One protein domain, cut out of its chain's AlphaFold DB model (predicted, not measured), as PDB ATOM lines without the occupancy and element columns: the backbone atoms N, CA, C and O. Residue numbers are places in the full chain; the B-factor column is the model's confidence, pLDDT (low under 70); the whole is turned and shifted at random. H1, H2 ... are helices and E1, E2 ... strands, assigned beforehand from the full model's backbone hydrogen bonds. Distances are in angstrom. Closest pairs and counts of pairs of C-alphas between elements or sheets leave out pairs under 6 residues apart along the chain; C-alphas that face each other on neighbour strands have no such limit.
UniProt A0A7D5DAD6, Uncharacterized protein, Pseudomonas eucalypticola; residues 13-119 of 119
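AT A GLANCE: This is residues 13 to 119 of the 119 residues of an uncharacterized protein of Pseudomonas eucalypticola (UniProt A0A7D5DAD6). The model is a long helical hairpin, H2 and H3, joined to a small head in which one helix, H1, packs over one face of a three-stranded sheet. The hairpin makes more of the longest axis than the head does, and the link of residues 38 to 54 reaches to the other end of that axis. The printed part has 107 residues, with three named strands and then three named helices in the order E1 E2 E3 H1 H2 H3; the sheet runs E1 - E2 - E3, all antiparallel, and the class is mostly helix. The whole is extended, with a radius of gyration of the C-alphas of 21.2 A, and a rod in outline, spanning 68 by 32 by 20 A.

IN THESE COORDINATES: E1, residues 13 to 16, begins at C-alpha 13 (152.851, 152.385, 100.800) and is 9.8 A long. E2, residues 19 to 24, is 14.1 A long, and E3, residues 35 to 37, 6.5 A. H1, residues 55 to 65, is 15.3 A long. H2, residues 67 to 90, is 34.8 A long and begins at C-alpha 67 (157.716, 144.027, 107.783). H3, residues 94 to 118, is 35.9 A long and ends at C-alpha 118 (164.059, 144.066, 117.705).

HOW THE PARTS SIT: E1, E2 and E3 form a meander, each strand the antiparallel neighbour of the one before. In the hairpin of E1 and E2, N 14 and O 22 are 2.8 A apart, within hydrogen-bond range. In the hairpin of E2 and E3, N 37 and O 21 are 2.8 A apart and N 23 and O 35 are 3.0 A apart, both within range. H1 is on the sheet, making two layers, a helix on one face of a sheet, at a height over the sheet of 8.9 A. It lies over E2 and runs along the strands, at 6 degrees to E2 on the local plane; the closest C-alphas of E2 and H1 are those of Val 23 and Ala 65, 6.0 A apart. H1 and H2 meet only through their link. H2 and H3 touch as a helical hairpin, at a shallow tilt of 27 degrees, opposite ways; their closest C-alphas, of Glu 85 and Ala 100, are 4.1 A apart. H2 and H3 are not on the sheet, and H3 is apart from H1. In H1, H2 and H3 every O i to N i+4 pair is within hydrogen-bond range.

THE WHOLE: The C-alphas of Asp 47 and Gly 92, the two farthest apart, are 69.0 A apart. The printed part has no cut and ends at residue 119, the chain's last. The link from E3 to H1, 17 residues, is long; in it residues 41 to 42 pair with residues 51 to 52, antiparallel. Mean pLDDT of the printed part is 90.9; residues 16 to 19 and 29 to 31 are under 70.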
ATOM      1  N   VAL A  13     152.063 151.837 101.905       92.25
ATOM      2  CA  VAL A  13     152.851 152.385 100.800       92.25
ATOM      3  C   VAL A  13     152.117 153.593 100.236       92.25
ATOM      4  O   VAL A  13     151.055 153.457  99.629       92.25
ATOM      5  N   GLU A  14     152.706 154.768 100.399       87.19
ATOM      6  CA  GLU A  14     152.267 155.998  99.760       87.19
ATOM      7  C   GLU A  14     153.101 156.222  98.505       87.19
ATOM      8  O   GLU A  14     154.308 156.456  98.562       87.19
ATOM      9  N   SER A  15     152.457 156.114  97.349       76.19
ATOM     10  CA  SER A  15     153.109 156.233  96.052       76.19
ATOM     11  C   SER A  15     152.328 157.209  95.186       76.19
ATOM     12  O   SER A  15     151.108 157.095  95.057       76.19
ATOM     13  N   THR A  16     153.044 158.146  94.570       68.75
ATOM     14  CA  THR A  16     152.556 158.869  93.395       68.75
ATOM     15  C   THR A  16     153.570 158.704  92.272       68.75
ATOM     16  O   THR A  16     154.758 158.494  92.525       68.75
ATOM     17  N   ASP A  17     153.127 158.847  91.026       65.06
ATOM     18  CA  ASP A  17     154.015 158.743  89.860       65.06
ATOM     19  C   ASP A  17     155.091 159.849  89.819       65.06
ATOM     20  O   ASP A  17     156.020 159.767  89.026       65.06
ATOM     21  N   LYS A  18     154.977 160.892  90.659       62.44
ATOM     22  CA  LYS A  18     155.834 162.092  90.627       62.44
ATOM     23  C   LYS A  18     156.577 162.382  91.934       62.44
ATOM     24  O   LYS A  18     157.283 163.385  92.009       62.44
ATOM     25  N   THR A  19     156.414 161.561  92.970       69.44
ATOM     26  CA  THR A  19     157.072 161.750  94.274       69.44
ATOM     27  C   THR A  19     157.782 160.476  94.708       69.44
ATOM     28  O   THR A  19     157.356 159.397  94.307       69.44
ATOM     29  N   PRO A  20     158.810 160.558  95.568       76.56
ATOM     30  CA  PRO A  20     159.374 159.370  96.203       76.56
ATOM     31  C   PRO A  20     158.285 158.518  96.871       76.56
ATOM     32  O   PRO A  20     157.274 159.064  97.329       76.56
ATOM     33  N   ILE A  21     158.479 157.198  96.907       88.00
ATOM     34  CA  ILE A  21     157.562 156.293  97.606       88.00
ATOM     35  C   ILE A  21     157.879 156.338  99.100       88.00
ATOM     36  O   ILE A  21     159.019 156.110  99.504       88.00
ATOM     37  N   TYR A  22     156.869 156.587  99.927       90.50
ATOM     38  CA  TYR A  22     157.003 156.549 101.380       90.50
ATOM     39  C   TYR A  22     156.359 155.287 101.946       90.50
ATOM     40  O   TYR A  22     155.304 154.851 101.488       90.50
ATOM     41  N   VAL A  23     156.987 154.709 102.969       92.50
ATOM     42  CA  VAL A  23     156.331 153.747 103.861       92.50
ATOM     43  C   VAL A  23     155.917 154.501 105.116       92.50
ATOM     44  O   VAL A  23     156.750 155.142 105.754       92.50
ATOM     45  N   SER A  24     154.635 154.450 105.454       92.25
ATOM     46  CA  SER A  24     153.990 155.347 106.417       92.25
ATOM     47  C   SER A  24     153.164 154.570 107.445       92.25
ATOM     48  O   SER A  24     152.613 153.523 107.108       92.25
ATOM     49  N   PRO A  25     153.036 155.044 108.700       90.56
ATOM     50  CA  PRO A  25     152.147 154.418 109.676       90.56
ATOM     51  C   PRO A  25     150.676 154.817 109.474       90.56
ATOM     52  O   PRO A  25     149.792 154.298 110.153       90.56
ATOM     53  N   VAL A  26     150.397 155.764 108.573       85.25
ATOM     54  CA  VAL A  26     149.054 156.263 108.280       85.25
ATOM     55  C   VAL A  26     148.728 156.048 106.809       85.25
ATOM     56  O   VAL A  26     149.561 156.231 105.936       85.25
ATOM     57  N   ASN A  27     147.491 155.662 106.509       82.38
ATOM     58  CA  ASN A  27     147.036 155.511 105.126       82.38
ATOM     59  C   ASN A  27     146.511 156.846 104.573       82.38
ATOM     60  O   ASN A  27     145.335 156.965 104.215       82.38
ATOM     61  N   ARG A  28     147.335 157.895 104.627       74.38
ATOM     62  CA  ARG A  28     146.984 159.255 104.195       74.38
ATOM     63  C   ARG A  28     148.243 159.950 103.715       74.38
ATOM     64  O   ARG A  28     149.233 159.855 104.411       74.38
ATOM     65  N   HIS A  29     148.155 160.703 102.615       67.06
ATOM     66  CA  HIS A  29     149.230 161.585 102.128       67.06
ATOM     67  C   HIS A  29     149.490 162.752 103.100       67.06
ATOM     68  O   HIS A  29     149.215 163.918 102.812       67.06
ATOM     69  N   GLU A  30     149.975 162.422 104.286       64.31
ATOM     70  CA  GLU A  30     150.487 163.330 105.298       64.31
ATOM     71  C   GLU A  30     152.019 163.240 105.213       64.31
ATOM     72  O   GLU A  30     152.564 162.201 104.864       64.31
ATOM     73  N   GLN A  31     152.758 164.320 105.484       64.38
ATOM     74  CA  GLN A  31     154.234 164.320 105.421       64.38
ATOM     75  C   GLN A  31     154.874 163.531 106.590       64.38
ATOM     76  O   GLN A  31     155.822 163.995 107.221       64.38
ATOM     77  N   ILE A  32     154.326 162.362 106.923       75.06
ATOM     78  CA  ILE A  32     154.747 161.476 108.003       75.06
ATOM     79  C   ILE A  32     155.158 160.156 107.354       75.06
ATOM     80  O   ILE A  32     154.330 159.447 106.800       75.06
ATOM     81  N   GLY A  33     156.443 159.818 107.426       85.94
ATOM     82  CA  GLY A  33     156.977 158.572 106.884       85.94
ATOM     83  C   GLY A  33     157.853 157.857 107.904       85.94
ATOM     84  O   GLY A  33     158.580 158.493 108.664       85.94
ATOM     85  N   ILE A  34     157.795 156.528 107.897       92.00
ATOM     86  CA  ILE A  34     158.773 155.655 108.556       92.00
ATOM     87  C   ILE A  34     160.070 155.687 107.752       92.00
ATOM     88  O   ILE A  34     161.151 155.843 108.316       92.00
ATOM     89  N   CYS A  35     159.960 155.573 106.427       92.44
ATOM     90  CA  CYS A  35     161.087 155.724 105.519       92.44
ATOM     91  C   CYS A  35     160.655 156.203 104.126       92.44
ATOM     92  O   CYS A  35     159.489 156.106 103.736       92.44
ATOM     93  N   ASN A  36     161.637 156.717 103.384       91.81
ATOM     94  CA  ASN A  36     161.558 156.981 101.952       91.81
ATOM     95  C   ASN A  36     162.278 155.842 101.214       91.81
ATOM     96  O   ASN A  36     163.404 155.487 101.572       91.81
ATOM     97  N   VAL A  37     161.625 155.281 100.201       92.12
ATOM     98  CA  VAL A  37     162.198 154.291  99.292       92.12
ATOM     99  C   VAL A  37     162.728 155.020  98.063       92.12
ATOM    100  O   VAL A  37     161.965 155.498  97.223       92.12
ATOM    101  N   MET A  38     164.055 155.098  97.974       89.94
ATOM    102  CA  MET A  38     164.744 155.721  96.846       89.94
ATOM    103  C   MET A  38     164.483 154.952  95.549       89.94
ATOM    104  O   MET A  38     164.423 153.722  95.553       89.94
ATOM    105  N   VAL A  39     164.373 155.698  94.450       88.75
ATOM    106  CA  VAL A  39     164.258 155.149  93.096       88.75
ATOM    107  C   VAL A  39     165.501 154.342  92.736       88.75
ATOM    108  O   VAL A  39     166.625 154.785  92.968       88.75
ATOM    109  N   ILE A  40     165.280 153.153  92.184       89.56
ATOM    110  CA  ILE A  40     166.340 152.256  91.701       89.56
ATOM    111  C   ILE A  40     166.030 151.659  90.325       89.56
ATOM    112  O   ILE A  40     166.783 150.818  89.847       89.56
ATOM    113  N   ASP A  41     164.914 152.055  89.714       89.81
ATOM    114  CA  ASP A  41     164.599 151.695  88.339       89.81
ATOM    115  C   ASP A  41     165.094 152.823  87.427       89.81
ATOM    116  O   ASP A  41     164.751 153.990  87.640       89.81
ATOM    117  N   GLU A  42     165.909 152.470  86.437       89.06
ATOM    118  CA  GLU A  42     166.428 153.380  85.417       89.06
ATOM    119  C   GLU A  42     165.575 153.260  84.150       89.06
ATOM    120  O   GLU A  42     165.232 152.156  83.719       89.06
ATOM    121  N   ASP A  43     165.202 154.391  83.555       84.12
ATOM    122  CA  ASP A  43     164.566 154.407  82.243       84.12
ATOM    123  C   ASP A  43     165.635 154.197  81.168       84.12
ATOM    124  O   ASP A  43     166.239 155.152  80.671       84.12
ATOM    125  N   GLU A  44     165.838 152.929  80.798       80.88
ATOM    126  CA  GLU A  44     166.762 152.501  79.737       80.88
ATOM    127  C   GLU A  44     166.452 153.139  78.370       80.88
ATOM    128  O   GLU A  44     167.294 153.121  77.472       80.88
ATOM    129  N   SER A  45     165.242 153.684  78.188       78.94
ATOM    130  CA  SER A  45     164.833 154.376  76.965       78.94
ATOM    131  C   SER A  45     165.073 155.888  77.002       78.94
ATOM    132  O   SER A  45     164.926 156.552  75.973       78.94
ATOM    133  N   SER A  46     165.468 156.434  78.156       78.19
ATOM    134  CA  SER A  46     165.828 157.840  78.307       78.19
ATOM    135  C   SER A  46     167.317 158.062  78.017       78.19
ATOM    136  O   SER A  46     168.189 157.428  78.607       78.19
ATOM    137  N   ASP A  47     167.635 159.027  77.152       72.69
ATOM    138  CA  ASP A  47     169.028 159.436  76.890       72.69
ATOM    139  C   ASP A  47     169.694 160.099  78.119       72.69
ATOM    140  O   ASP A  47     170.910 160.297  78.151       72.69
ATOM    141  N   SER A  48     168.899 160.480  79.127       74.81
ATOM    142  CA  SER A  48     169.326 161.153  80.358       74.81
ATOM    143  C   SER A  48     169.630 160.207  81.527       74.81
ATOM    144  O   SER A  48     170.194 160.680  82.516       74.81
ATOM    145  N   GLY A  49     169.286 158.913  81.437       72.19
ATOM    146  CA  GLY A  49     169.402 157.968  82.558       72.19
ATOM    147  C   GLY A  49     168.471 158.333  83.719       72.19
ATOM    148  O   GLY A  49     168.891 158.382  84.878       72.19
ATOM    149  N   GLU A  50     167.224 158.701  83.411       84.62
ATOM    150  CA  GLU A  50     166.244 159.101  84.419       84.62
ATOM    151  C   GLU A  50     165.881 157.936  85.344       84.62
ATOM    152  O   GLU A  50     165.503 156.852  84.908       84.62
ATOM    153  N   TRP A  51     165.958 158.183  86.652       87.19
ATOM    154  CA  TRP A  51     165.533 157.232  87.674       87.19
ATOM    155  C   TRP A  51     164.087 157.503  88.060       87.19
ATOM    156  O   TRP A  51     163.716 158.647  88.343       87.19
ATOM    157  N   PHE A  52     163.271 156.457  88.126       86.62
ATOM    158  CA  PHE A  52     161.843 156.589  88.390       86.62
ATOM    159  C   PHE A  52     161.315 155.498  89.327       86.62
ATOM    160  O   PHE A  52     162.001 154.542  89.686       86.62
ATOM    161  N   ASN A  53     160.061 155.652  89.758       88.56
ATOM    162  CA  ASN A  53     159.357 154.665  90.578       88.56
ATOM    163  C   ASN A  53     158.871 153.485  89.718       88.56
ATOM    164  O   ASN A  53     157.662 153.316  89.492       88.56
ATOM    165  N   GLY A  54     159.808 152.692  89.212       88.94
ATOM    166  CA  GLY A  54     159.511 151.481  88.459       88.94
ATOM    167  C   GLY A  54     159.070 150.320  89.348       88.94
ATOM    168  O   GLY A  54     158.705 150.479  90.522       88.94
ATOM    169  N   ASP A  55     159.032 149.133  88.756       91.69
ATOM    170  CA  ASP A  55     158.491 147.942  89.403       91.69
ATOM    171  C   ASP A  55     159.355 147.484  90.581       91.69
ATOM    172  O   ASP A  55     158.805 147.046  91.598       91.69
ATOM    173  N   GLN A  56     160.681 147.632  90.502       92.94
ATOM    174  CA  GLN A  56     161.584 147.208  91.567       92.94
ATOM    175  C   GLN A  56     161.460 148.119  92.796       92.94
ATOM    176  O   GLN A  56     161.333 147.632  93.923       92.94
ATOM    177  N   THR A  57     161.397 149.435  92.589       92.38
ATOM    178  CA  THR A  57     161.164 150.427  93.648       92.38
ATOM    179  C   THR A  57     159.821 150.167  94.339       92.38
ATOM    180  O   THR A  57     159.742 150.101  95.571       92.38
ATOM    181  N   LYS A  58     158.757 149.923  93.560       93.00
ATOM    182  CA  LYS A  58     157.418 149.593  94.083       93.00
ATOM    183  C   LYS A  58     157.397 148.265  94.844       93.00
ATOM    184  O   LYS A  58     156.725 148.165  95.874       93.00
ATOM    185  N   ALA A  59     158.103 147.243  94.362       95.06
ATOM    186  CA  ALA A  59     158.199 145.947  95.030       95.06
ATOM    187  C   ALA A  59     158.925 146.054  96.378       95.06
ATOM    188  O   ALA A  59     158.437 145.526  97.379       95.06
ATOM    189  N   ASN A  60     160.028 146.804  96.430       95.62
ATOM    190  CA  ASN A  60     160.761 147.062  97.668       95.62
ATOM    191  C   ASN A  60     159.883 147.764  98.708       95.62
ATOM    192  O   ASN A  60     159.839 147.336  99.861       95.62
ATOM    193  N   ALA A  61     159.134 148.793  98.304       95.00
ATOM    194  CA  ALA A  61     158.232 149.497  99.209       95.00
ATOM    195  C   ALA A  61     157.153 148.577  99.797       95.00
ATOM    196  O   ALA A  61     156.902 148.616 101.001       95.00
ATOM    197  N   LYS A  62     156.557 147.703  98.974       95.88
ATOM    198  CA  LYS A  62     155.584 146.699  99.438       95.88
ATOM    199  C   LYS A  62     156.201 145.725 100.441       95.88
ATOM    200  O   LYS A  62     155.577 145.438 101.456       95.88
ATOM    201  N   LEU A  63     157.416 145.238 100.176       97.31
ATOM    202  CA  LEU A  63     158.116 144.328 101.082       97.31
ATOM    203  C   LEU A  63     158.424 144.993 102.431       97.31
ATOM    204  O   LEU A  63     158.204 144.387 103.475       97.31
ATOM    205  N   ILE A  64     158.891 146.245 102.415       96.38
ATOM    206  CA  ILE A  64     159.167 147.012 103.637       96.38
ATOM    207  C   ILE A  64     157.876 147.251 104.426       96.38
ATOM    208  O   ILE A  64     157.860 147.044 105.635       96.38
ATOM    209  N   ALA A  65     156.783 147.640 103.761       96.25
ATOM    210  CA  ALA A  65     155.495 147.866 104.417       96.25
ATOM    211  C   ALA A  65     154.925 146.599 105.085       96.25
ATOM    212  O   ALA A  65     154.228 146.703 106.090       96.25
ATOM    213  N   ALA A  66     155.263 145.410 104.578       97.31
ATOM    214  CA  ALA A  66     154.867 144.130 105.165       97.31
ATOM    215  C   ALA A  66     155.727 143.699 106.373       97.31
ATOM    216  O   ALA A  66     155.429 142.683 106.998       97.31
ATOM    217  N   ALA A  67     156.794 144.429 106.720       96.31
ATOM    218  CA  ALA A  67     157.716 144.027 107.783       96.31
ATOM    219  C   ALA A  67     157.053 143.780 109.158       96.31
ATOM    220  O   ALA A  67     157.460 142.815 109.812       96.31
ATOM    221  N   PRO A  68     156.043 144.556 109.613       95.12
ATOM    222  CA  PRO A  68     155.346 144.263 110.868       95.12
ATOM    223  C   PRO A  68     154.641 142.903 110.866       95.12
ATOM    224  O   PRO A  68     154.765 142.160 111.838       95.12
ATOM    225  N   ASP A  69     153.958 142.562 109.771       96.25
ATOM    226  CA  ASP A  69     153.236 141.292 109.637       96.25
ATOM    227  C   ASP A  69     154.228 140.125 109.546       96.25
ATOM    228  O   ASP A  69     154.093 139.133 110.254       96.25
ATOM    229  N   LEU A  70     155.307 140.288 108.768       97.25
ATOM    230  CA  LEU A  70     156.387 139.299 108.686       97.25
ATOM    231  C   LEU A  70     157.044 139.043 110.051       97.25
ATOM    232  O   LEU A  70     157.374 137.900 110.371       97.25
ATOM    233  N   LEU A  71     157.247 140.088 110.862       96.06
ATOM    234  CA  LEU A  71     157.788 139.950 112.215       96.06
ATOM    235  C   LEU A  71     156.811 139.203 113.135       96.06
ATOM    236  O   LEU A  71     157.246 138.319 113.874       96.06
ATOM    237  N   ALA A  72     155.517 139.529 113.076       95.25
ATOM    238  CA  ALA A  72     154.484 138.860 113.863       95.25
ATOM    239  C   ALA A  72     154.378 137.365 113.508       95.25
ATOM    240  O   ALA A  72     154.444 136.512 114.398       95.25
ATOM    241  N   ASP A  73     154.333 137.039 112.216       97.94
ATOM    242  CA  ASP A  73     154.277 135.657 111.732       97.94
ATOM    243  C   ASP A  73     155.535 134.865 112.126       97.94
ATOM    244  O   ASP A  73     155.454 133.700 112.524       97.94
ATOM    245  N   LEU A  74     156.721 135.488 112.076       97.75
ATOM    246  CA  LEU A  74     157.969 134.862 112.528       97.75
ATOM    247  C   LEU A  74     157.961 134.569 114.033       97.75
ATOM    248  O   LEU A  74     158.429 133.505 114.452       97.75
ATOM    249  N   GLN A  75     157.434 135.484 114.851       96.94
ATOM    250  CA  GLN A  75     157.286 135.286 116.296       96.94
ATOM    251  C   GLN A  75     156.324 134.131 116.609       96.94
ATOM    252  O   GLN A  75     156.622 133.284 117.464       96.94
ATOM    253  N   GLU A  76     155.199 134.049 115.894       98.44
ATOM    254  CA  GLU A  76     154.245 132.947 116.031       98.44
ATOM    255  C   GLU A  76     154.855 131.610 115.587       98.44
ATOM    256  O   GLU A  76     154.730 130.600 116.292       98.44
ATOM    257  N   ALA A  77     155.582 131.596 114.468       98.50
ATOM    258  CA  ALA A  77     156.264 130.408 113.969       98.50
ATOM    259  C   ALA A  77     157.318 129.895 114.964       98.50
ATOM    260  O   ALA A  77     157.335 128.701 115.279       98.50
ATOM    261  N   ALA A  78     158.160 130.780 115.510       98.62
ATOM    262  CA  ALA A  78     159.155 130.422 116.522       98.62
ATOM    263  C   ALA A  78     158.494 129.813 117.770       98.62
ATOM    264  O   ALA A  78     158.868 128.722 118.212       98.62
ATOM    265  N   THR A  79     157.445 130.463 118.282       98.50
ATOM    266  CA  THR A  79     156.676 129.990 119.444       98.50
ATOM    267  C   THR A  79     156.057 128.613 119.189       98.50
ATOM    268  O   THR A  79     156.137 127.707 120.028       98.50
ATOM    269  N   THR A  80     155.472 128.417 118.008       98.69
ATOM    270  CA  THR A  80     154.853 127.149 117.604       98.69
ATOM    271  C   THR A  80     155.883 126.026 117.511       98.69
ATOM    272  O   THR A  80     155.646 124.922 118.011       98.69
ATOM    273  N   LEU A  81     157.059 126.301 116.946       98.81
ATOM    274  CA  LEU A  81     158.146 125.328 116.853       98.81
ATOM    275  C   LEU A  81     158.673 124.925 118.234       98.81
ATOM    276  O   LEU A  81     158.847 123.730 118.472       98.81
ATOM    277  N   ARG A  82     158.821 125.860 119.184       98.62
ATOM    278  CA  ARG A  82     159.181 125.538 120.583       98.62
ATOM    279  C   ARG A  82     158.143 124.658 121.277       98.62
ATOM    280  O   ARG A  82     158.482 123.718 122.008       98.62
ATOM    281  N   ARG A  83     156.857 124.903 121.012       98.69
ATOM    282  CA  ARG A  83     155.778 124.036 121.503       98.69
ATOM    283  C   ARG A  83     155.898 122.626 120.925       98.69
ATOM    284  O   ARG A  83     155.794 121.651 121.672       98.69
ATOM    285  N   TYR A  84     156.124 122.496 119.620       98.44
ATOM    286  CA  TYR A  84     156.268 121.188 118.986       98.44
ATOM    287  C   TYR A  84     157.554 120.466 119.383       98.44
ATOM    288  O   TYR A  84     157.506 119.258 119.583       98.44
ATOM    289  N   GLU A  85     158.669 121.169 119.567       98.44
ATOM    290  CA  GLU A  85     159.892 120.632 120.174       98.44
ATOM    291  C   GLU A  85     159.578 119.946 121.512       98.44
ATOM    292  O   GLU A  85     159.885 118.767 121.692       98.44
ATOM    293  N   THR A  86     158.880 120.641 122.415       98.44
ATOM    294  CA  THR A  86     158.503 120.110 123.737       98.44
ATOM    295  C   THR A  86     157.624 118.862 123.620       98.44
ATOM    296  O   THR A  86     157.895 117.838 124.249       98.44
ATOM    297  N   LEU A  87     156.588 118.917 122.773       98.31
ATOM    298  CA  LEU A  87     155.681 117.789 122.537       98.31
ATOM    299  C   LEU A  87     156.396 116.582 121.922       98.31
ATOM    300  O   LEU A  87     156.051 115.440 122.221       98.31
ATOM    301  N   HIS A  88     157.384 116.821 121.063       98.31
ATOM    302  CA  HIS A  88     158.173 115.766 120.455       98.31
ATOM    303  C   HIS A  88     159.166 115.142 121.439       98.31
ATOM    304  O   HIS A  88     159.246 113.913 121.495       98.31
ATOM    305  N   ARG A  89     159.841 115.934 122.280       96.88
ATOM    306  CA  ARG A  89     160.710 115.384 123.333       96.88
ATOM    307  C   ARG A  89     159.931 114.536 124.337       96.88
ATOM    308  O   ARG A  89     160.402 113.470 124.719       96.88
ATOM    309  N   ALA A  90     158.711 114.942 124.690       97.69
ATOM    310  CA  ALA A  90     157.869 114.209 125.638       97.69
ATOM    311  C   ALA A  90     157.504 112.779 125.189       97.69
ATOM    312  O   ALA A  90     157.209 111.935 126.030       97.69
ATOM    313  N   LYS A  91     157.526 112.483 123.881       97.00
ATOM    314  CA  LYS A  91     157.228 111.134 123.364       97.00
ATOM    315  C   LYS A  91     158.377 110.142 123.569       97.00
ATOM    316  O   LYS A  91     158.124 108.944 123.543       97.00
ATOM    317  N   GLY A  92     159.616 110.617 123.728       94.56
ATOM    318  CA  GLY A  92     160.774 109.791 124.092       94.56
ATOM    319  C   GLY A  92     161.210 108.718 123.082       94.56
ATOM    320  O   GLY A  92     162.022 107.870 123.432       94.56
ATOM    321  N   THR A  93     160.688 108.719 121.851       97.94
ATOM    322  CA  THR A  93     161.156 107.823 120.779       97.94
ATOM    323  C   THR A  93     162.271 108.476 119.968       97.94
ATOM    324  O   THR A  93     162.330 109.704 119.884       97.94
ATOM    325  N   ASP A  94     163.111 107.675 119.310       97.31
ATOM    326  CA  ASP A  94     164.203 108.189 118.469       97.31
ATOM    327  C   ASP A  94     163.683 109.094 117.342       97.31
ATOM    328  O   ASP A  94     164.156 110.216 117.171       97.31
ATOM    329  N   ASP A  95     162.633 108.660 116.632       97.50
ATOM    330  CA  ASP A  95     161.981 109.458 115.580       97.50
ATOM    331  C   ASP A  95     161.423 110.781 116.123       97.50
ATOM    332  O   ASP A  95     161.575 111.841 115.513       97.50
ATOM    333  N   SER A  96     160.789 110.748 117.296       97.44
ATOM    334  CA  SER A  96     160.250 111.968 117.885       97.44
ATOM    335  C   SER A  96     161.359 112.890 118.388       97.44
ATOM    336  O   SER A  96     161.249 114.103 118.249       97.44
ATOM    337  N   THR A  97     162.456 112.338 118.896       98.00
ATOM    338  CA  THR A  97     163.631 113.114 119.306       98.00
ATOM    339  C   THR A  97     164.252 113.818 118.101       98.00
ATOM    340  O   THR A  97     164.471 115.024 118.155       98.00
ATOM    341  N   ALA A  98     164.415 113.122 116.972       98.00
ATOM    342  CA  ALA A  98     164.897 113.731 115.733       98.00
ATOM    343  C   ALA A  98     164.005 114.904 115.272       98.00
ATOM    344  O   ALA A  98     164.511 115.960 114.891       98.00
ATOM    345  N   LYS A  99     162.674 114.767 115.369       98.31
ATOM    346  CA  LYS A  99     161.724 115.856 115.064       98.31
ATOM    347  C   LYS A  99     161.837 117.032 116.033       98.31
ATOM    348  O   LYS A  99     161.718 118.181 115.608       98.31
ATOM    349  N   ALA A 100     162.074 116.765 117.317       98.44
ATOM    350  CA  ALA A 100     162.296 117.820 118.298       98.44
ATOM    351  C   ALA A 100     163.533 118.660 117.951       98.44
ATOM    352  O   ALA A 100     163.455 119.883 118.002       98.44
ATOM    353  N   GLU A 101     164.629 118.024 117.532       98.50
ATOM    354  CA  GLU A 101     165.868 118.724 117.171       98.50
ATOM    355  C   GLU A 101     165.724 119.586 115.907       98.50
ATOM    356  O   GLU A 101     166.248 120.703 115.849       98.50
ATOM    357  N   VAL A 102     164.944 119.132 114.919       98.62
ATOM    358  CA  VAL A 102     164.592 119.960 113.751       98.62
ATOM    359  C   VAL A 102     163.821 121.209 114.186       98.62
ATOM    360  O   VAL A 102     164.174 122.321 113.789       98.62
ATOM    361  N   ASN A 103     162.808 121.050 115.041       98.62
ATOM    362  CA  ASN A 103     162.020 122.180 115.535       98.62
ATOM    363  C   ASN A 103     162.859 123.145 116.376       98.62
ATOM    364  O   ASN A 103     162.741 124.356 116.197       98.62
ATOM    365  N   ALA A 104     163.739 122.623 117.235       98.69
ATOM    366  CA  ALA A 104     164.659 123.419 118.041       98.69
ATOM    367  C   ALA A 104     165.587 124.267 117.157       98.69
ATOM    368  O   ALA A 104     165.775 125.457 117.407       98.69
ATOM    369  N   THR A 105     166.123 123.666 116.091       98.75
ATOM    370  CA  THR A 105     167.020 124.336 115.140       98.75
ATOM    371  C   THR A 105     166.305 125.452 114.375       98.75
ATOM    372  O   THR A 105     166.832 126.559 114.251       98.75
ATOM    373  N   LEU A 106     165.095 125.186 113.873       98.69
ATOM    374  CA  LEU A 106     164.305 126.186 113.151       98.69
ATOM    375  C   LEU A 106     163.857 127.330 114.071       98.69
ATOM    376  O   LEU A 106     164.003 128.492 113.695       98.69
ATOM    377  N   ALA A 107     163.385 127.013 115.282       98.69
ATOM    378  CA  ALA A 107     163.004 128.015 116.273       98.69
ATOM    379  C   ALA A 107     164.187 128.930 116.616       98.69
ATOM    380  O   ALA A 107     164.054 130.146 116.526       98.69
ATOM    381  N   ALA A 108     165.364 128.358 116.890       98.56
ATOM    382  CA  ALA A 108     166.571 129.130 117.186       98.56
ATOM    383  C   ALA A 108     166.968 130.070 116.034       98.56
ATOM    384  O   ALA A 108     167.391 131.204 116.264       98.56
ATOM    385  N   ARG A 109     166.803 129.638 114.776       98.50
ATOM    386  CA  ARG A 109     167.063 130.492 113.608       98.50
ATOM    387  C   ARG A 109     166.077 131.661 113.518       98.50
ATOM    388  O   ARG A 109     166.494 132.772 113.180       98.50
ATOM    389  N   PHE A 110     164.793 131.430 113.790       98.50
ATOM    390  CA  PHE A 110     163.786 132.494 113.797       98.50
ATOM    391  C   PHE A 110     163.991 133.458 114.961       98.50
ATOM    392  O   PHE A 110     164.017 134.659 114.730       98.50
ATOM    393  N   GLU A 111     164.264 132.959 116.163       98.31
ATOM    394  CA  GLU A 111     164.600 133.775 117.337       98.31
ATOM    395  C   GLU A 111     165.817 134.668 117.074       98.31
ATOM    396  O   GLU A 111     165.765 135.869 117.320       98.31
ATOM    397  N   ALA A 112     166.882 134.126 116.471       97.94
ATOM    398  CA  ALA A 112     168.048 134.918 116.086       97.94
ATOM    399  C   ALA A 112     167.728 135.978 115.017       97.94
ATOM    400  O   ALA A 112     168.376 137.022 114.962       97.94
ATOM    401  N   THR A 113     166.753 135.717 114.141       97.44
ATOM    402  CA  THR A 113     166.305 136.685 113.127       97.44
ATOM    403  C   THR A 113     165.450 137.785 113.755       97.44
ATOM    404  O   THR A 113     165.656 138.953 113.446       97.44
ATOM    405  N   ILE A 114     164.549 137.423 114.673       95.88
ATOM    406  CA  ILE A 114     163.724 138.357 115.450       95.88
ATOM    407  C   ILE A 114     164.626 139.279 116.273       95.88
ATOM    408  O   ILE A 114     164.490 140.492 116.167       95.88
ATOM    409  N   ALA A 115     165.608 138.727 116.995       95.06
ATOM    410  CA  ALA A 115     166.542 139.508 117.806       95.06
ATOM    411  C   ALA A 115     167.271 140.579 116.980       95.06
ATOM    412  O   ALA A 115     167.307 141.737 117.375       95.06
ATOM    413  N   LYS A 116     167.749 140.239 115.772       93.19
ATOM    414  CA  LYS A 116     168.369 141.218 114.854       93.19
ATOM    415  C   LYS A 116     167.445 142.379 114.472       93.19
ATOM    416  O   LYS A 116     167.949 143.434 114.103       93.19
ATOM    417  N   ALA A 117     166.131 142.167 114.478       90.94
ATOM    418  CA  ALA A 117     165.144 143.174 114.101       90.94
ATOM    419  C   ALA A 117     164.628 143.994 115.298       90.94
ATOM    420  O   ALA A 117     164.115 145.092 115.090       90.94
ATOM    421  N   THR A 118     164.731 143.479 116.530       90.06
ATOM    422  CA  THR A 118     164.059 144.066 117.705       90.06
ATOM    423  C   THR A 118     164.981 144.493 118.848       90.06
ATOM    424  O   THR A 118     164.537 145.240 119.726       90.06
ATOM    425  N   GLU A 119     166.231 144.028 118.889       84.00
ATOM    426  CA  GLU A 119     167.162 144.260 120.007       84.00
ATOM    427  C   GLU A 119     168.272 145.251 119.662       84.00
ATOM    428  O   GLU A 119     168.382 146.229 120.451       84.00
TER     429      GLU A 119